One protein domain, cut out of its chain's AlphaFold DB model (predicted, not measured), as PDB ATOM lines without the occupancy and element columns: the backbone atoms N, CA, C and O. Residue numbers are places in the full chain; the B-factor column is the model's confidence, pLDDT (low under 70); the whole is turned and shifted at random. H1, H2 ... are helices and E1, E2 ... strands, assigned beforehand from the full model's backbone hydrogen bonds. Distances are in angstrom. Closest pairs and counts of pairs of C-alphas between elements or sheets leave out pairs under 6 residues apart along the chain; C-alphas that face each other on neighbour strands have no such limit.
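Overview. This is residues 3 to 137 of the 139 residues of an uncharacterized protein of Phytophthora cactorum (UniProt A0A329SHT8). Two lobes make an elongated model: the sheet E1 E2 E3 with helix H3 over one face, and a smaller lobe in which H2 packs on strands E4 and E5. H1 lies between H2 and the first sheet, while residues 15 to 21 stick out at the far end of the first lobe. The printed part has 135 residues, in order E1 E2 E3 H1 E4 H2 E5 H3, mixed helices and strands; the first sheet is antiparallel, the second parallel. It is only just loose, close to compact, with a radius of gyration of the C-alphas of 17.4 A and spans of 60 by 31 by 28 A.

Along the chain. E1, residues 7 to 9, begins at C-alpha 7 (19.317, -20.433, 42.462). E2 is residues 25 to 34, 28.4 A, and E3 39 to 46, 23.2 A. H1, residues 54 to 69, measures 20.4 A. E4 is residues 76 to 81, H2 91 to 102 and E5 108 to 113. H3, residues 122 to 136, 22.6 A, ends at C-alpha 136 (32.348, -25.992, 40.776).

Arrangement. E1 E2 E3 form a meander, each strand the antiparallel neighbour of the one before: N 7 and O 27 are 2.9 A apart, N 30 and O 43 2.9 A. H3 is on this sheet in two layers, height 7.5 A; C-alphas Tyr 33 and Cys 123 come closest to each other between E2 and H3, 5.8 A. H1 is on it too, height 10.0 A, and with residues 54 to 58 alone touches H2, closest C-alphas Ser 54 and Val 93, 6.1 A, at a shallow tilt of 30 degrees, the same way. E4, H2, E5 make a strand-helix-strand unit, parallel strands joined through a helix, with a right-handed crossover; N 79 and O 110 are 2.8 A apart. Every O i to N i+4 pair is within hydrogen-bond range in H1 and H2, 10 of 11 in H3. H1 and H3 are apart.

Size, cuts and confidence. The farthest C-alphas, Ser 18 and Glu 107, are 60.6 A apart. The printed part has no cut; the link E1 to E2 is long. Mean pLDDT of the printed part is 82.6, under 70 at residues 11 to 23, 49 to 50, 117 to 120 and 136 to 137.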
ATOM      1  N   TYR A   3      12.671 -24.508  51.889       86.00
ATOM      2  CA  TYR A   3      13.147 -23.855  50.675       86.00
ATOM      3  C   TYR A   3      14.647 -23.572  50.746       86.00
ATOM      4  O   TYR A   3      15.162 -23.066  51.740       86.00
ATOM      5  N   SER A   4      15.342 -23.814  49.638       85.12
ATOM      6  CA  SER A   4      16.675 -23.258  49.421       85.12
ATOM      7  C   SER A   4      16.588 -21.753  49.142       85.12
ATOM      8  O   SER A   4      15.556 -21.231  48.708       85.12
ATOM      9  N   GLN A   5      17.719 -21.060  49.298       80.88
ATOM     10  CA  GLN A   5      17.930 -19.778  48.622       80.88
ATOM     11  C   GLN A   5      17.695 -19.947  47.112       80.88
ATOM     12  O   GLN A   5      17.999 -21.015  46.564       80.88
ATOM     13  N   ASN A   6      17.138 -18.914  46.465       80.44
ATOM     14  CA  ASN A   6      16.912 -18.919  45.018       80.44
ATOM     15  C   ASN A   6      18.236 -19.206  44.299       80.44
ATOM     16  O   ASN A   6      19.279 -18.658  44.661       80.44
ATOM     17  N   LEU A   7      18.178 -20.082  43.302       80.31
ATOM     18  CA  LEU A   7      19.317 -20.433  42.462       80.31
ATOM     19  C   LEU A   7      19.191 -19.688  41.130       80.31
ATOM     20  O   LEU A   7      18.083 -19.366  40.705       80.31
ATOM     21  N   SER A   8      20.310 -19.437  40.461       79.62
ATOM     22  CA  SER A   8      20.337 -18.828  39.129       79.62
ATOM     23  C   SER A   8      20.902 -19.829  38.133       79.62
ATOM     24  O   SER A   8      21.955 -20.412  38.388       79.62
ATOM     25  N   ILE A   9      20.195 -20.042  37.024       77.44
ATOM     26  CA  ILE A   9      20.620 -20.948  35.951       77.44
ATOM     27  C   ILE A   9      20.640 -20.227  34.589       77.44
ATOM     28  O   ILE A   9      19.797 -19.356  34.367       77.44
ATOM     29  N   PRO A  10      21.553 -20.582  33.664       70.62
ATOM     30  CA  PRO A  10      22.659 -21.529  33.845       70.62
ATOM     31  C   PRO A  10      23.705 -21.009  34.847       70.62
ATOM     32  O   PRO A  10      23.924 -19.805  34.959       70.62
ATOM     33  N   SER A  11      24.319 -21.923  35.601       64.81
ATOM     34  CA  SER A  11      25.408 -21.583  36.522       64.81
ATOM     35  C   SER A  11      26.704 -21.513  35.719       64.81
ATOM     36  O   SER A  11      27.236 -22.541  35.318       64.81
ATOM     37  N   VAL A  12      27.185 -20.305  35.425       63.91
ATOM     38  CA  VAL A  12      28.447 -20.090  34.702       63.91
ATOM     39  C   VAL A  12      29.514 -19.597  35.675       63.91
ATOM     40  O   VAL A  12      29.486 -18.449  36.109       63.91
ATOM     41  N   ALA A  13      30.454 -20.478  36.030       55.69
ATOM     42  CA  ALA A  13      31.562 -20.155  36.935       55.69
ATOM     43  C   ALA A  13      32.584 -19.190  36.300       55.69
ATOM     44  O   ALA A  13      33.199 -18.387  36.997       55.69
ATOM     45  N   ASN A  14      32.712 -19.227  34.969       55.25
ATOM     46  CA  ASN A  14      33.605 -18.384  34.184       55.25
ATOM     47  C   ASN A  14      32.776 -17.454  33.298       55.25
ATOM     48  O   ASN A  14      32.303 -17.865  32.244       55.25
ATOM     49  N   THR A  15      32.578 -16.199  33.708       51.56
ATOM     50  CA  THR A  15      32.063 -15.166  32.798       51.56
ATOM     51  C   THR A  15      33.249 -14.632  31.988       51.56
ATOM     52  O   THR A  15      34.084 -13.925  32.559       51.56
ATOM     53  N   PRO A  16      33.391 -14.943  30.684       48.16
ATOM     54  CA  PRO A  16      34.418 -14.310  29.874       48.16
ATOM     55  C   PRO A  16      34.057 -12.829  29.774       48.16
ATOM     56  O   PRO A  16      32.891 -12.481  29.582       48.16
ATOM     57  N   SER A  17      35.041 -11.944  29.870       51.78
ATOM     58  CA  SER A  17      34.890 -10.486  29.779       51.78
ATOM     59  C   SER A  17      34.464  -9.980  28.384       51.78
ATOM     60  O   SER A  17      34.858  -8.893  27.975       51.78
ATOM     61  N   SER A  18      33.693 -10.756  27.618       48.75
ATOM     62  CA  SER A  18      33.357 -10.486  26.222       48.75
ATOM     63  C   SER A  18      31.883 -10.776  25.925       48.75
ATOM     64  O   SER A  18      31.500 -11.904  25.628       48.75
ATOM     65  N   GLY A  19      31.064  -9.723  25.962       52.59
ATOM     66  CA  GLY A  19      29.938  -9.508  25.039       52.59
ATOM     67  C   GLY A  19      28.701 -10.417  25.096       52.59
ATOM     68  O   GLY A  19      27.756 -10.139  24.363       52.59
ATOM     69  N   LEU A  20      28.652 -11.464  25.923       56.69
ATOM     70  CA  LEU A  20      27.487 -12.353  26.018       56.69
ATOM     71  C   LEU A  20      26.609 -11.997  27.224       56.69
ATOM     72  O   LEU A  20      26.960 -12.257  28.373       56.69
ATOM     73  N   PHE A  21      25.437 -11.417  26.952       49.12
ATOM     74  CA  PHE A  21      24.382 -11.227  27.947       49.12
ATOM     75  C   PHE A  21      23.619 -12.546  28.124       49.12
ATOM     76  O   PHE A  21      22.667 -12.831  27.397       49.12
ATOM     77  N   PHE A  22      24.043 -13.377  29.076       57.12
ATOM     78  CA  PHE A  22      23.232 -14.509  29.516       57.12
ATOM     79  C   PHE A  22      22.168 -14.003  30.492       57.12
ATOM     80  O   PHE A  22      22.486 -13.536  31.584       57.12
ATOM     81  N   SER A  23      20.895 -14.086  30.098       60.53
ATOM     82  CA  SER A  23      19.789 -13.820  31.019       60.53
ATOM     83  C   SER A  23      19.705 -14.972  32.022       60.53
ATOM     84  O   SER A  23      19.262 -16.069  31.678       60.53
ATOM     85  N   LEU A  24      20.190 -14.743  33.242       71.75
ATOM     86  CA  LEU A  24      20.085 -15.709  34.331       71.75
ATOM     87  C   LEU A  24      18.617 -15.867  34.735       71.75
ATOM     88  O   LEU A  24      17.940 -14.892  35.063       71.75
ATOM     89  N   VAL A  25      18.136 -17.105  34.759       78.38
ATOM     90  CA  VAL A  25      16.793 -17.441  35.228       78.38
ATOM     91  C   VAL A  25      16.861 -17.779  36.711       78.38
ATOM     92  O   VAL A  25      17.566 -18.707  37.115       78.38
ATOM     93  N   ALA A  26      16.112 -17.035  37.523       82.31
ATOM     94  CA  ALA A  26      15.922 -17.355  38.929       82.31
ATOM     95  C   ALA A  26      14.980 -18.560  39.072       82.31
ATOM     96  O   ALA A  26      13.854 -18.569  38.568       82.31
ATOM     97  N   VAL A  27      15.445 -19.587  39.775       86.56
ATOM     98  CA  VAL A  27      14.664 -20.781  40.088       86.56
ATOM     99  C   VAL A  27      14.528 -20.947  41.592       86.56
ATOM    100  O   VAL A  27      15.460 -20.738  42.374       86.56
ATOM    101  N   SER A  28      13.334 -21.352  42.000       88.50
ATOM    102  CA  SER A  28      13.048 -21.770  43.363       88.50
ATOM    103  C   SER A  28      13.334 -23.260  43.504       88.50
ATOM    104  O   SER A  28      12.987 -24.047  42.624       88.50
ATOM    105  N   CYS A  29      13.944 -23.649  44.623       89.19
ATOM    106  CA  CYS A  29      14.191 -25.047  44.960       89.19
ATOM    107  C   CYS A  29      13.563 -25.371  46.317       89.19
ATOM    108  O   CYS A  29      13.891 -24.741  47.325       89.19
ATOM    109  N   PHE A  30      12.650 -26.339  46.330       90.50
ATOM    110  CA  PHE A  30      11.995 -26.841  47.532       90.50
ATOM    111  C   PHE A  30      12.434 -28.276  47.814       90.50
ATOM    112  O   PHE A  30      12.345 -29.140  46.944       90.50
ATOM    113  N   GLY A  31      12.901 -28.536  49.031       92.06
ATOM    114  CA  GLY A  31      13.434 -29.828  49.443       92.06
ATOM    115  C   GLY A  31      12.548 -30.522  50.468       92.06
ATOM    116  O   GLY A  31      12.209 -29.960  51.515       92.06
ATOM    117  N   ILE A  32      12.239 -31.792  50.213       92.62
ATOM    118  CA  ILE A  32      11.650 -32.706  51.191       92.62
ATOM    119  C   ILE A  32      12.678 -33.794  51.493       92.62
ATOM    120  O   ILE A  32      13.036 -34.586  50.623       92.62
ATOM    121  N   TYR A  33      13.161 -33.814  52.734       91.88
ATOM    122  CA  TYR A  33      14.029 -34.870  53.242       91.88
ATOM    123  C   TYR A  33      13.186 -35.951  53.911       91.88
ATOM    124  O   TYR A  33      12.394 -35.642  54.805       91.88
ATOM    125  N   TYR A  34      13.343 -37.194  53.463       90.25
ATOM    126  CA  TYR A  34      12.704 -38.354  54.061       90.25
ATOM    127  C   TYR A  34      13.719 -39.097  54.932       90.25
ATOM    128  O   TYR A  34      14.612 -39.769  54.423       90.25
ATOM    129  N   GLU A  35      13.576 -38.940  56.249       86.69
ATOM    130  CA  GLU A  35      14.528 -39.432  57.258       86.69
ATOM    131  C   GLU A  35      14.709 -40.958  57.219       86.69
ATOM    132  O   GLU A  35      15.821 -41.436  57.406       86.69
ATOM    133  N   ASN A  36      13.651 -41.721  56.925       86.12
ATOM    134  CA  ASN A  36      13.713 -43.189  56.955       86.12
ATOM    135  C   ASN A  36      14.666 -43.768  55.896       86.12
ATOM    136  O   ASN A  36      15.350 -44.748  56.173       86.12
ATOM    137  N   ASP A  37      14.737 -43.144  54.715       86.44
ATOM    138  CA  ASP A  37      15.608 -43.593  53.617       86.44
ATOM    139  C   ASP A  37      16.889 -42.750  53.512       86.44
ATOM    140  O   ASP A  37      17.785 -43.051  52.726       86.44
ATOM    141  N   GLY A  38      16.963 -41.639  54.250       87.69
ATOM    142  CA  GLY A  38      18.048 -40.665  54.156       87.69
ATOM    143  C   GLY A  38      18.103 -39.900  52.825       87.69
ATOM    144  O   GLY A  38      19.145 -39.333  52.485       87.69
ATOM    145  N   VAL A  39      17.006 -39.872  52.058       89.44
ATOM    146  CA  VAL A  39      16.947 -39.286  50.706       89.44
ATOM    147  C   VAL A  39      16.266 -37.916  50.717       89.44
ATOM    148  O   VAL A  39      15.171 -37.741  51.256       89.44
ATOM    149  N   GLN A  40      16.887 -36.942  50.043       91.31
ATOM    150  CA  GLN A  40      16.295 -35.634  49.763       91.31
ATOM    151  C   GLN A  40      15.716 -35.584  48.349       91.31
ATOM    152  O   GLN A  40      16.452 -35.721  47.374       91.31
ATOM    153  N   THR A  41      14.420 -35.307  48.229       92.25
ATOM    154  CA  THR A  41      13.786 -34.973  46.946       92.25
ATOM    155  C   THR A  41      13.740 -33.459  46.794       92.25
ATOM    156  O   THR A  41      13.246 -32.772  47.689       92.25
ATOM    157  N   ASN A  42      14.255 -32.936  45.679       92.19
ATOM    158  CA  ASN A  42      14.278 -31.503  45.389       92.19
ATOM    159  C   ASN A  42      13.390 -31.189  44.187       92.19
ATOM    160  O   ASN A  42      13.527 -31.799  43.131       92.19
ATOM    161  N   TYR A  43      12.517 -30.206  44.355       90.88
ATOM    162  CA  TYR A  43      11.630 -29.687  43.328       90.88
ATOM    163  C   TYR A  43      12.157 -28.335  42.872       90.88
ATOM    164  O   TYR A  43      12.210 -27.397  43.668       90.88
ATOM    165  N   VAL A  44      12.553 -28.242  41.604       88.94
ATOM    166  CA  VAL A  44      13.103 -27.021  41.007       88.94
ATOM    167  C   VAL A  44      12.121 -26.493  39.974       88.94
ATOM    168  O   VAL A  44      11.663 -27.240  39.114       88.94
ATOM    169  N   TYR A  45      11.787 -25.211  40.068       86.50
ATOM    170  CA  TYR A  45      10.864 -24.559  39.143       86.50
ATOM    171  C   TYR A  45      11.217 -23.084  38.959       86.50
ATOM    172  O   TYR A  45      11.836 -22.462  39.826       86.50
ATOM    173  N   ASN A  46      10.828 -22.523  37.815       82.88
ATOM    174  CA  ASN A  46      11.057 -21.117  37.498       82.88
ATOM    175  C   ASN A  46      10.220 -20.221  38.422       82.88
ATOM    176  O   ASN A  46       9.037 -20.486  38.640       82.88
ATOM    177  N   GLU A  47      10.816 -19.152  38.949       74.31
ATOM    178  CA  GLU A  47      10.122 -18.178  39.799       74.31
ATOM    179  C   GLU A  47       8.918 -17.528  39.093       74.31
ATOM    180  O   GLU A  47       7.918 -17.222  39.741       74.31
ATOM    181  N   SER A  48       8.947 -17.423  37.760       73.19
ATOM    182  CA  SER A  48       7.808 -16.944  36.964       73.19
ATOM    183  C   SER A  48       6.578 -17.855  37.024       73.19
ATOM    184  O   SER A  48       5.474 -17.420  36.709       73.19
ATOM    185  N   THR A  49       6.753 -19.121  37.413       67.69
ATOM    186  CA  THR A  49       5.674 -20.116  37.449       67.69
ATOM    187  C   THR A  49       4.848 -20.008  38.731       67.69
ATOM    188  O   THR A  49       3.656 -20.309  38.706       67.69
ATOM    189  N   SER A  50       5.440 -19.570  39.851       65.69
ATOM    190  CA  SER A  50       4.720 -19.442  41.128       65.69
ATOM    191  C   SER A  50       5.539 -18.802  42.263       65.69
ATOM    192  O   SER A  50       6.721 -19.074  42.471       65.69
ATOM    193  N   GLY A  51       4.850 -18.033  43.112       71.06
ATOM    194  CA  GLY A  51       5.424 -17.293  44.246       71.06
ATOM    195  C   GLY A  51       5.609 -18.079  45.552       71.06
ATOM    196  O   GLY A  51       5.497 -17.488  46.620       71.06
ATOM    197  N   LYS A  52       5.873 -19.396  45.499       79.94
ATOM    198  CA  LYS A  52       6.067 -20.261  46.695       79.94
ATOM    199  C   LYS A  52       4.847 -20.330  47.633       79.94
ATOM    200  O   LYS A  52       4.985 -20.345  48.858       79.94
ATOM    201  N   TRP A  53       3.652 -20.360  47.047       81.00
ATOM    202  CA  TRP A  53       2.381 -20.395  47.772       81.00
ATOM    203  C   TRP A  53       2.057 -21.781  48.349       81.00
ATOM    204  O   TRP A  53       2.644 -22.797  47.964       81.00
ATOM    205  N   SER A  54       1.085 -21.823  49.264       82.12
ATOM    206  CA  SER A  54       0.628 -23.037  49.955       82.12
ATOM    207  C   SER A  54       0.265 -24.182  49.015       82.12
ATOM    208  O   SER A  54       0.526 -25.340  49.320       82.12
ATOM    209  N   ASP A  55      -0.319 -23.861  47.870       85.31
ATOM    210  CA  ASP A  55      -0.935 -24.821  46.955       85.31
ATOM    211  C   ASP A  55       0.143 -25.677  46.291       85.31
ATOM    212  O   ASP A  55       0.025 -26.896  46.173       85.31
ATOM    213  N   GLN A  56       1.255 -25.032  45.948       86.81
ATOM    214  CA  GLN A  56       2.415 -25.693  45.384       86.81
ATOM    215  C   GLN A  56       3.177 -26.491  46.442       86.81
ATOM    216  O   GLN A  56       3.633 -27.601  46.183       86.81
ATOM    217  N   ILE A  57       3.295 -25.956  47.660       87.25
ATOM    218  CA  ILE A  57       3.876 -26.700  48.783       87.25
ATOM    219  C   ILE A  57       3.070 -27.983  49.019       87.25
ATOM    220  O   ILE A  57       3.650 -29.058  49.179       87.25
ATOM    221  N   ASN A  58       1.741 -27.889  48.989       90.62
ATOM    222  CA  ASN A  58       0.850 -29.030  49.144       90.62
ATOM    223  C   ASN A  58       0.974 -30.022  47.983       90.62
ATOM    224  O   ASN A  58       1.034 -31.216  48.248       90.62
ATOM    225  N   SER A  59       1.088 -29.573  46.729       90.69
ATOM    226  CA  SER A  59       1.257 -30.487  45.588       90.69
ATOM    227  C   SER A  59       2.583 -31.254  45.638       90.69
ATOM    228  O   SER A  59       2.614 -32.463  45.410       90.69
ATOM    229  N   MET A  60       3.679 -30.589  46.016       91.88
ATOM    230  CA  MET A  60       4.984 -31.235  46.193       91.88
ATOM    231  C   MET A  60       4.967 -32.239  47.359       91.88
ATOM    232  O   MET A  60       5.549 -33.318  47.262       91.88
ATOM    233  N   ARG A  61       4.257 -31.929  48.452       90.81
ATOM    234  CA  ARG A  61       4.052 -32.865  49.573       90.81
ATOM    235  C   ARG A  61       3.188 -34.059  49.176       90.81
ATOM    236  O   ARG A  61       3.554 -35.189  49.485       90.81
ATOM    237  N   ASP A  62       2.077 -33.811  48.489       93.06
ATOM    238  CA  ASP A  62       1.160 -34.836  47.986       93.06
ATOM    239  C   ASP A  62       1.890 -35.836  47.084       93.06
ATOM    240  O   ASP A  62       1.737 -37.047  47.238       93.06
ATOM    241  N   HIS A  63       2.775 -35.338  46.215       94.19
ATOM    242  CA  HIS A  63       3.632 -36.187  45.400       94.19
ATOM    243  C   HIS A  63       4.475 -37.139  46.259       94.19
ATOM    244  O   HIS A  63       4.483 -38.342  46.000       94.19
ATOM    245  N   VAL A  64       5.174 -36.652  47.291       91.50
ATOM    246  CA  VAL A  64       5.966 -37.523  48.187       91.50
ATOM    247  C   VAL A  64       5.074 -38.503  48.947       91.50
ATOM    248  O   VAL A  64       5.420 -39.678  49.057       91.50
ATOM    249  N   ILE A  65       3.913 -38.059  49.429       91.94
ATOM    250  CA  ILE A  65       2.958 -38.926  50.127       91.94
ATOM    251  C   ILE A  65       2.542 -40.092  49.229       91.94
ATOM    252  O   ILE A  65       2.691 -41.249  49.616       91.94
ATOM    253  N   LYS A  66       2.097 -39.804  48.007       92.25
ATOM    254  CA  LYS A  66       1.610 -40.820  47.067       92.25
ATOM    255  C   LYS A  66       2.711 -41.730  46.537       92.25
ATOM    256  O   LYS A  66       2.466 -42.911  46.326       92.25
ATOM    257  N   THR A  67       3.910 -41.199  46.317       90.69
ATOM    258  CA  THR A  67       5.011 -41.966  45.709       90.69
ATOM    259  C   THR A  67       5.848 -42.742  46.719       90.69
ATOM    260  O   THR A  67       6.451 -43.745  46.347       90.69
ATOM    261  N   ARG A  68       5.911 -42.297  47.981       87.88
ATOM    262  CA  ARG A  68       6.774 -42.900  49.011       87.88
ATOM    263  C   ARG A  68       5.993 -43.443  50.202       87.88
ATOM    264  O   ARG A  68       6.183 -44.601  50.550       87.88
ATOM    265  N   LEU A  69       5.113 -42.636  50.798       88.56
ATOM    266  CA  LEU A  69       4.475 -42.962  52.084       88.56
ATOM    267  C   LEU A  69       3.288 -43.927  51.963       88.56
ATOM    268  O   LEU A  69       3.096 -44.788  52.818       88.56
ATOM    269  N   VAL A  70       2.486 -43.795  50.905       88.31
ATOM    270  CA  VAL A  70       1.375 -44.721  50.641       88.31
ATOM    271  C   VAL A  70       1.905 -46.123  50.301       88.31
ATOM    272  O   VAL A  70       1.456 -47.078  50.936       88.31
ATOM    273  N   PRO A  71       2.898 -46.289  49.400       89.62
ATOM    274  CA  PRO A  71       3.481 -47.602  49.117       89.62
ATOM    275  C   PRO A  71       4.211 -48.231  50.307       89.62
ATOM    276  O   PRO A  71       4.214 -49.452  50.429       89.62
ATOM    277  N   SER A  72       4.803 -47.431  51.202       87.00
ATOM    278  CA  SER A  72       5.449 -47.952  52.414       87.00
ATOM    279  C   SER A  72       4.456 -48.439  53.476       87.00
ATOM    280  O   SER A  72       4.878 -48.991  54.492       87.00
ATOM    281  N   GLY A  73       3.148 -48.226  53.283       87.75
ATOM    282  CA  GLY A  73       2.110 -48.615  54.239       87.75
ATOM    283  C   GLY A  73       2.158 -47.826  55.550       87.75
ATOM    284  O   GLY A  73       1.611 -48.263  56.563       87.75
ATOM    285  N   THR A  74       2.829 -46.672  55.568       86.94
ATOM    286  CA  THR A  74       3.035 -45.890  56.789       86.94
ATOM    287  C   THR A  74       1.727 -45.249  57.252       86.94
ATOM    288  O   THR A  74       1.165 -44.406  56.564       86.94
ATOM    289  N   LYS A  75       1.262 -45.611  58.454       91.12
ATOM    290  CA  LYS A  75       0.012 -45.090  59.043       91.12
ATOM    291  C   LYS A  75       0.178 -43.823  59.877       91.12
ATOM    292  O   LYS A  75      -0.779 -43.072  60.040       91.12
ATOM    293  N   ARG A  76       1.383 -43.570  60.394       92.50
ATOM    294  CA  ARG A  76       1.704 -42.395  61.217       92.50
ATOM    295  C   ARG A  76       2.733 -41.529  60.512       92.50
ATOM    296  O   ARG A  76       3.843 -41.985  60.253       92.50
ATOM    297  N   LEU A  77       2.384 -40.278  60.243       92.69
ATOM    298  CA  LEU A  77       3.263 -39.334  59.562       92.69
ATOM    299  C   LEU A  77       3.771 -38.282  60.549       92.69
ATOM    300  O   LEU A  77       2.979 -37.608  61.196       92.69
ATOM    301  N   THR A  78       5.087 -38.093  60.638       92.75
ATOM    302  CA  THR A  78       5.679 -36.933  61.324       92.75
ATOM    303  C   THR A  78       6.254 -35.977  60.290       92.75
ATOM    304  O   THR A  78       7.149 -36.344  59.532       92.75
ATOM    305  N   VAL A  79       5.759 -34.742  60.267       91.62
ATOM    306  CA  VAL A  79       6.246 -33.688  59.374       91.62
ATOM    307  C   VAL A  79       6.992 -32.646  60.197       91.62
ATOM    308  O   VAL A  79       6.397 -31.971  61.033       91.62
ATOM    309  N   ASN A  80       8.287 -32.489  59.924       89.94
ATOM    310  CA  ASN A  80       9.121 -31.440  60.510       89.94
ATOM    311  C   ASN A  80       9.299 -30.294  59.503       89.94
ATOM    312  O   ASN A  80       9.848 -30.493  58.407       89.94
ATOM    313  N   ALA A  81       8.850 -29.094  59.872       87.44
ATOM    314  CA  ALA A  81       8.900 -27.907  59.022       87.44
ATOM    315  C   ALA A  81       9.465 -26.678  59.748       87.44
ATOM    316  O   ALA A  81       9.471 -26.592  60.979       87.44
ATOM    317  N   ASP A  82       9.952 -25.714  58.972       83.81
ATOM    318  CA  ASP A  82      10.361 -24.417  59.498       83.81
ATOM    319  C   ASP A  82       9.148 -23.607  60.001       83.81
ATOM    320  O   ASP A  82       7.993 -23.818  59.620       83.81
ATOM    321  N   ASN A  83       9.402 -22.660  60.899       85.19
ATOM    322  CA  ASN A  83       8.356 -21.821  61.484       85.19
ATOM    323  C   ASN A  83       8.105 -20.564  60.632       85.19
ATOM    324  O   ASN A  83       8.174 -19.439  61.132       85.19
ATOM    325  N   CYS A  84       7.851 -20.759  59.335       82.94
ATOM    326  CA  CYS A  84       7.496 -19.693  58.401       82.94
ATOM    327  C   CYS A  84       5.973 -19.601  58.243       82.94
ATOM    328  O   CYS A  84       5.332 -20.510  57.710       82.94
ATOM    329  N   SER A  85       5.378 -18.491  58.693       75.88
ATOM    330  CA  SER A  85       3.925 -18.255  58.642       75.88
ATOM    331  C   SER A  85       3.361 -18.174  57.227       75.88
ATOM    332  O   SER A  85       2.245 -18.629  56.998       75.88
ATOM    333  N   GLY A  86       4.123 -17.629  56.277       76.31
ATOM    334  CA  GLY A  86       3.665 -17.484  54.892       76.31
ATOM    335  C   GLY A  86       3.594 -18.808  54.128       76.31
ATOM    336  O   GLY A  86       2.805 -18.937  53.198       76.31
ATOM    337  N   GLN A  87       4.388 -19.797  54.541       80.00
ATOM    338  CA  GLN A  87       4.617 -21.014  53.766       80.00
ATOM    339  C   GLN A  87       4.134 -22.247  54.524       80.00
ATOM    340  O   GLN A  87       3.079 -22.797  54.220       80.00
ATOM    341  N   ASN A  88       4.872 -22.670  55.548       83.88
ATOM    342  CA  ASN A  88       4.627 -23.947  56.209       83.88
ATOM    343  C   ASN A  88       3.616 -23.844  57.352       83.88
ATOM    344  O   ASN A  88       2.783 -24.737  57.525       83.88
ATOM    345  N   LYS A  89       3.600 -22.737  58.091       84.94
ATOM    346  CA  LYS A  89       2.589 -22.459  59.122       84.94
ATOM    347  C   LYS A  89       1.383 -21.711  58.538       84.94
ATOM    348  O   LYS A  89       0.828 -20.809  59.154       84.94
ATOM    349  N   ASN A  90       0.970 -22.118  57.342       87.81
ATOM    350  CA  ASN A  90      -0.210 -21.615  56.653       87.81
ATOM    351  C   ASN A  90      -1.438 -22.491  56.988       87.81
ATOM    352  O   ASN A  90      -1.321 -23.712  57.136       87.81
ATOM    353  N   TYR A  91      -2.618 -21.879  57.112       89.81
ATOM    354  CA  TYR A  91      -3.881 -22.571  57.398       89.81
ATOM    355  C   TYR A  91      -4.230 -23.645  56.356       89.81
ATOM    356  O   TYR A  91      -4.602 -24.759  56.723       89.81
ATOM    357  N   TYR A  92      -4.044 -23.357  55.065       90.56
ATOM    358  CA  TYR A  92      -4.333 -24.303  53.982       90.56
ATOM    359  C   TYR A  92      -3.438 -25.541  54.039       90.56
ATOM    360  O   TYR A  92      -3.880 -26.649  53.748       90.56
ATOM    361  N   VAL A  93      -2.188 -25.372  54.468       89.81
ATOM    362  CA  VAL A  93      -1.237 -26.475  54.645       89.81
ATOM    363  C   VAL A  93      -1.645 -27.378  55.810       89.81
ATOM    364  O   VAL A  93      -1.575 -28.601  55.710       89.81
ATOM    365  N   GLN A  94      -2.121 -26.795  56.911       91.56
ATOM    366  CA  GLN A  94      -2.632 -27.569  58.046       91.56
ATOM    367  C   GLN A  94      -3.915 -28.322  57.674       91.56
ATOM    368  O   GLN A  94      -4.037 -29.507  57.973       91.56
ATOM    369  N   LYS A  95      -4.842 -27.668  56.959       93.81
ATOM    370  CA  LYS A  95      -6.063 -28.307  56.445       93.81
ATOM    371  C   LYS A  95      -5.769 -29.436  55.464       93.81
ATOM    372  O   LYS A  95      -6.436 -30.459  55.522       93.81
ATOM    373  N   PHE A  96      -4.759 -29.280  54.614       93.69
ATOM    374  CA  PHE A  96      -4.312 -30.331  53.705       93.69
ATOM    375  C   PHE A  96      -3.848 -31.591  54.454       93.69
ATOM    376  O   PHE A  96      -4.236 -32.700  54.089       93.69
ATOM    377  N   LEU A  97      -3.060 -31.432  55.524       93.12
ATOM    378  CA  LEU A  97      -2.621 -32.557  56.356       93.12
ATOM    379  C   LEU A  97      -3.788 -33.197  57.114       93.12
ATOM    380  O   LEU A  97      -3.870 -34.419  57.174       93.12
ATOM    381  N   LEU A  98      -4.707 -32.382  57.639       94.44
ATOM    382  CA  LEU A  98      -5.915 -32.874  58.303       94.44
ATOM    383  C   LEU A  98      -6.793 -33.688  57.343       94.44
ATOM    384  O   LEU A  98      -7.217 -34.781  57.693       94.44
ATOM    385  N   ALA A  99      -6.974 -33.218  56.107       94.88
ATOM    386  CA  ALA A  99      -7.746 -33.932  55.095       94.88
ATOM    387  C   ALA A  99      -7.185 -35.335  54.808       94.88
ATOM    388  O   ALA A  99      -7.950 -36.256  54.558       94.88
ATOM    389  N   HIS A 100      -5.866 -35.538  54.885       93.06
ATOM    390  CA  HIS A 100      -5.285 -36.876  54.724       93.06
ATOM    391  C   HIS A 100      -5.617 -37.819  55.888       93.06
ATOM    392  O   HIS A 100      -5.680 -39.032  55.681       93.06
ATOM    393  N   VAL A 101      -5.833 -37.277  57.090       94.50
ATOM    394  CA  VAL A 101      -6.325 -38.050  58.237       94.50
ATOM    395  C   VAL A 101      -7.804 -38.368  58.062       94.50
ATOM    396  O   VAL A 101      -8.196 -39.525  58.168       94.50
ATOM    397  N   ASP A 102      -8.609 -37.369  57.695       95.00
ATOM    398  CA  ASP A 102     -10.052 -37.533  57.490       95.00
ATOM    399  C   ASP A 102     -10.371 -38.514  56.344       95.00
ATOM    400  O   ASP A 102     -11.351 -39.253  56.403       95.00
ATOM    401  N   LEU A 103      -9.520 -38.568  55.313       92.81
ATOM    402  CA  LEU A 103      -9.611 -39.528  54.207       92.81
ATOM    403  C   LEU A 103      -9.086 -40.932  54.565       92.81
ATOM    404  O   LEU A 103      -9.113 -41.825  53.718       92.81
ATOM    405  N   GLY A 104      -8.576 -41.143  55.782       92.00
ATOM    406  CA  GLY A 104      -8.054 -42.432  56.242       92.00
ATOM    407  C   GLY A 104      -6.729 -42.856  55.598       92.00
ATOM    408  O   GLY A 104      -6.343 -44.022  55.701       92.00
ATOM    409  N   ILE A 105      -6.019 -41.935  54.932       92.25
ATOM    410  CA  ILE A 105      -4.689 -42.207  54.360       92.25
ATOM    411  C   ILE A 105      -3.688 -42.421  55.499       92.25
ATOM    412  O   ILE A 105      -2.926 -43.389  55.494       92.25
ATOM    413  N   PHE A 106      -3.738 -41.539  56.498       94.56
ATOM    414  CA  PHE A 106      -2.976 -41.649  57.736       94.56
ATOM    415  C   PHE A 106      -3.930 -41.749  58.924       94.56
ATOM    416  O   PHE A 106      -4.972 -41.109  58.943       94.56
ATOM    417  N   GLU A 107      -3.552 -42.514  59.941       94.44
ATOM    418  CA  GLU A 107      -4.288 -42.568  61.210       94.44
ATOM    419  C   GLU A 107      -3.943 -41.373  62.099       94.44
ATOM    420  O   GLU A 107      -4.772 -40.893  62.866       94.44
ATOM    421  N   HIS A 108      -2.701 -40.888  62.008       94.25
ATOM    422  CA  HIS A 108      -2.223 -39.777  62.819       94.25
ATOM    423  C   HIS A 108      -1.130 -38.994  62.093       94.25
ATOM    424  O   HIS A 108      -0.208 -39.585  61.521       94.25
ATOM    425  N   VAL A 109      -1.207 -37.662  62.155       95.06
ATOM    426  CA  VAL A 109      -0.201 -36.757  61.587       95.06
ATOM    427  C   VAL A 109       0.330 -35.832  62.679       95.06
ATOM    428  O   VAL A 109      -0.385 -34.975  63.191       95.06
ATOM    429  N   ASP A 110       1.613 -35.973  63.002       94.81
ATOM    430  CA  ASP A 110       2.337 -35.083  63.904       94.81
ATOM    431  C   ASP A 110       2.996 -33.962  63.094       94.81
ATOM    432  O   ASP A 110       4.002 -34.184  62.415       94.81
ATOM    433  N   TYR A 111       2.452 -32.744  63.170       93.12
ATOM    434  CA  TYR A 111       3.030 -31.582  62.492       93.12
ATOM    435  C   TYR A 111       3.852 -30.722  63.456       93.12
ATOM    436  O   TYR A 111       3.306 -30.023  64.310       93.12
ATOM    437  N   LYS A 112       5.181 -30.787  63.327       91.44
ATOM    438  CA  LYS A 112       6.143 -30.161  64.240       91.44
ATOM    439  C   LYS A 112       6.873 -29.009  63.556       91.44
ATOM    440  O   LYS A 112       7.318 -29.121  62.412       91.44
ATOM    441  N   PHE A 113       7.037 -27.915  64.293       88.69
ATOM    442  CA  PHE A 113       7.745 -26.725  63.831       88.69
ATOM    443  C   PHE A 113       9.045 -26.528  64.600       88.69
ATOM    444  O   PHE A 113       9.071 -26.648  65.825       88.69
ATOM    445  N   PHE A 114      10.110 -26.166  63.890       84.19
ATOM    446  CA  PHE A 114      11.367 -25.788  64.528       84.19
ATOM    447  C   PHE A 114      11.239 -24.475  65.313       84.19
ATOM    448  O   PHE A 114      10.466 -23.575  64.968       84.19
ATOM    449  N   VAL A 115      12.041 -24.340  66.372       81.81
ATOM    450  CA  VAL A 115      12.144 -23.087  67.127       81.81
ATOM    451  C   VAL A 115      12.695 -21.997  66.207       81.81
ATOM    452  O   VAL A 115      13.651 -22.202  65.456       81.81
ATOM    453  N   LYS A 116      12.076 -20.814  66.257       70.19
ATOM    454  CA  LYS A 116      12.468 -19.667  65.431       70.19
ATOM    455  C   LYS A 116      13.957 -19.362  65.665       70.19
ATOM    456  O   LYS A 116      14.370 -19.259  66.814       70.19
ATOM    457  N   ARG A 117      14.725 -19.169  64.583       63.31
ATOM    458  CA  ARG A 117      16.183 -18.889  64.560       63.31
ATOM    459  C   ARG A 117      17.133 -20.081  64.764       63.31
ATOM    460  O   ARG A 117      18.336 -19.881  64.645       63.31
ATOM    461  N   HIS A 118      16.637 -21.304  64.958       60.44
ATOM    462  CA  HIS A 118      17.452 -22.532  64.931       60.44
ATOM    463  C   HIS A 118      17.174 -23.344  63.656       60.44
ATOM    464  O   HIS A 118      16.787 -24.507  63.698       60.44
ATOM    465  N   THR A 119      17.329 -22.693  62.502       59.56
ATOM    466  CA  THR A 119      16.844 -23.154  61.191       59.56
ATOM    467  C   THR A 119      17.781 -24.138  60.480       59.56
ATOM    468  O   THR A 119      17.784 -24.196  59.255       59.56
ATOM    469  N   ASN A 120      18.597 -24.905  61.210       66.75
ATOM    470  CA  ASN A 120      19.372 -25.994  60.610       66.75
ATOM    471  C   ASN A 120      18.520 -27.257  60.569       66.75
ATOM    472  O   ASN A 120      18.436 -27.993  61.547       66.75
ATOM    473  N   ASN A 121      17.872 -27.481  59.430       76.81
ATOM    474  CA  ASN A 121      17.155 -28.719  59.152       76.81
ATOM    475  C   ASN A 121      17.986 -29.646  58.249       76.81
ATOM    476  O   ASN A 121      18.958 -29.223  57.622       76.81
ATOM    477  N   SER A 122      17.561 -30.906  58.147       83.25
ATOM    478  CA  SER A 122      18.216 -31.933  57.327       83.25
ATOM    479  C   SER A 122      18.310 -31.549  55.839       83.25
ATOM    480  O   SER A 122      19.234 -31.979  55.151       83.25
ATOM    481  N   CYS A 123      17.409 -30.690  55.339       85.25
ATOM    482  CA  CYS A 123      17.422 -30.235  53.947       85.25
ATOM    483  C   CYS A 123      18.590 -29.282  53.636       85.25
ATOM    484  O   CYS A 123      19.091 -29.283  52.508       85.25
ATOM    485  N   ASN A 124      19.071 -28.512  54.622       85.00
ATOM    486  CA  ASN A 124      20.162 -27.545  54.433       85.00
ATOM    487  C   ASN A 124      21.462 -28.213  53.975       85.00
ATOM    488  O   ASN A 124      22.177 -27.661  53.137       85.00
ATOM    489  N   CYS A 125      21.751 -29.419  54.471       85.44
ATOM    490  CA  CYS A 125      22.915 -30.195  54.047       85.44
ATOM    491  C   CYS A 125      22.840 -30.551  52.554       85.44
ATOM    492  O   CYS A 125      23.827 -30.403  51.830       85.44
ATOM    493  N   GLY A 126      21.669 -30.984  52.072       86.12
ATOM    494  CA  GLY A 126      21.467 -31.281  50.655       86.12
ATOM    495  C   GLY A 126      21.520 -30.030  49.780       86.12
ATOM    496  O   GLY A 126      22.150 -30.053  48.724       86.12
ATOM    497  N   PHE A 127      20.953 -28.909  50.236       89.00
ATOM    498  CA  PHE A 127      21.042 -27.638  49.511       89.00
ATOM    499  C   PHE A 127      22.479 -27.123  49.401       89.00
ATOM    500  O   PHE A 127      22.889 -26.682  48.329       89.00
ATOM    501  N   GLY A 128      23.271 -27.238  50.472       86.56
ATOM    502  CA  GLY A 128      24.691 -26.886  50.451       86.56
ATOM    503  C   GLY A 128      25.478 -27.703  49.426       86.56
ATOM    504  O   GLY A 128      26.271 -27.145  48.670       86.56
ATOM    505  N   ARG A 129      25.204 -29.012  49.328       87.06
ATOM    506  CA  ARG A 129      25.811 -29.884  48.308       87.06
ATOM    507  C   ARG A 129      25.452 -29.456  46.885       87.06
ATOM    508  O   ARG A 129      26.347 -29.370  46.052       87.06
ATOM    509  N   ILE A 130      24.179 -29.146  46.624       85.94
ATOM    510  CA  ILE A 130      23.724 -28.659  45.311       85.94
ATOM    511  C   ILE A 130      24.425 -27.349  44.958       85.94
ATOM    512  O   ILE A 130      24.943 -27.207  43.856       85.94
ATOM    513  N   ARG A 131      24.489 -26.402  45.897       84.69
ATOM    514  CA  ARG A 131      25.140 -25.109  45.672       84.69
ATOM    515  C   ARG A 131      26.627 -25.259  45.366       84.69
ATOM    516  O   ARG A 131      27.110 -24.629  44.433       84.69
ATOM    517  N   ASN A 132      27.331 -26.092  46.127       84.69
ATOM    518  CA  ASN A 132      28.747 -26.353  45.884       84.69
ATOM    519  C   ASN A 132      28.957 -26.965  44.500       84.69
ATOM    520  O   ASN A 132      29.807 -26.490  43.759       84.69
ATOM    521  N   TYR A 133      28.133 -27.947  44.122       83.25
ATOM    522  CA  TYR A 133      28.200 -28.560  42.799       83.25
ATOM    523  C   TYR A 133      27.974 -27.543  41.671       83.25
ATOM    524  O   TYR A 133      28.741 -27.513  40.712       83.25
ATOM    525  N   MET A 134      26.970 -26.671  41.802       76.81
ATOM    526  CA  MET A 134      26.690 -25.618  40.815       76.81
ATOM    527  C   MET A 134      27.822 -24.589  40.710       76.81
ATOM    528  O   MET A 134      28.037 -24.032  39.640       76.81
ATOM    529  N   ALA A 135      28.547 -24.330  41.803       74.50
ATOM    530  CA  ALA A 135      29.673 -23.399  41.812       74.50
ATOM    531  C   ALA A 135      30.951 -23.991  41.193       74.50
ATOM    532  O   ALA A 135      31.780 -23.243  40.687       74.50
ATOM    533  N   THR A 136      31.131 -25.314  41.256       69.88
ATOM    534  CA  THR A 136      32.348 -25.992  40.776       69.88
ATOM    535  C   THR A 136      32.228 -26.568  39.371       69.88
ATOM    536  O   THR A 136      33.247 -26.898  38.773       69.88
ATOM    537  N   THR A 137      31.010 -26.764  38.868       60.88
ATOM    538  CA  THR A 137      30.775 -27.448  37.591       60.88
ATOM    539  C   THR A 137      30.584 -26.420  36.485       60.88
ATOM    540  O   THR A 137      29.682 -25.590  36.566       60.88
TER     541      THR A 137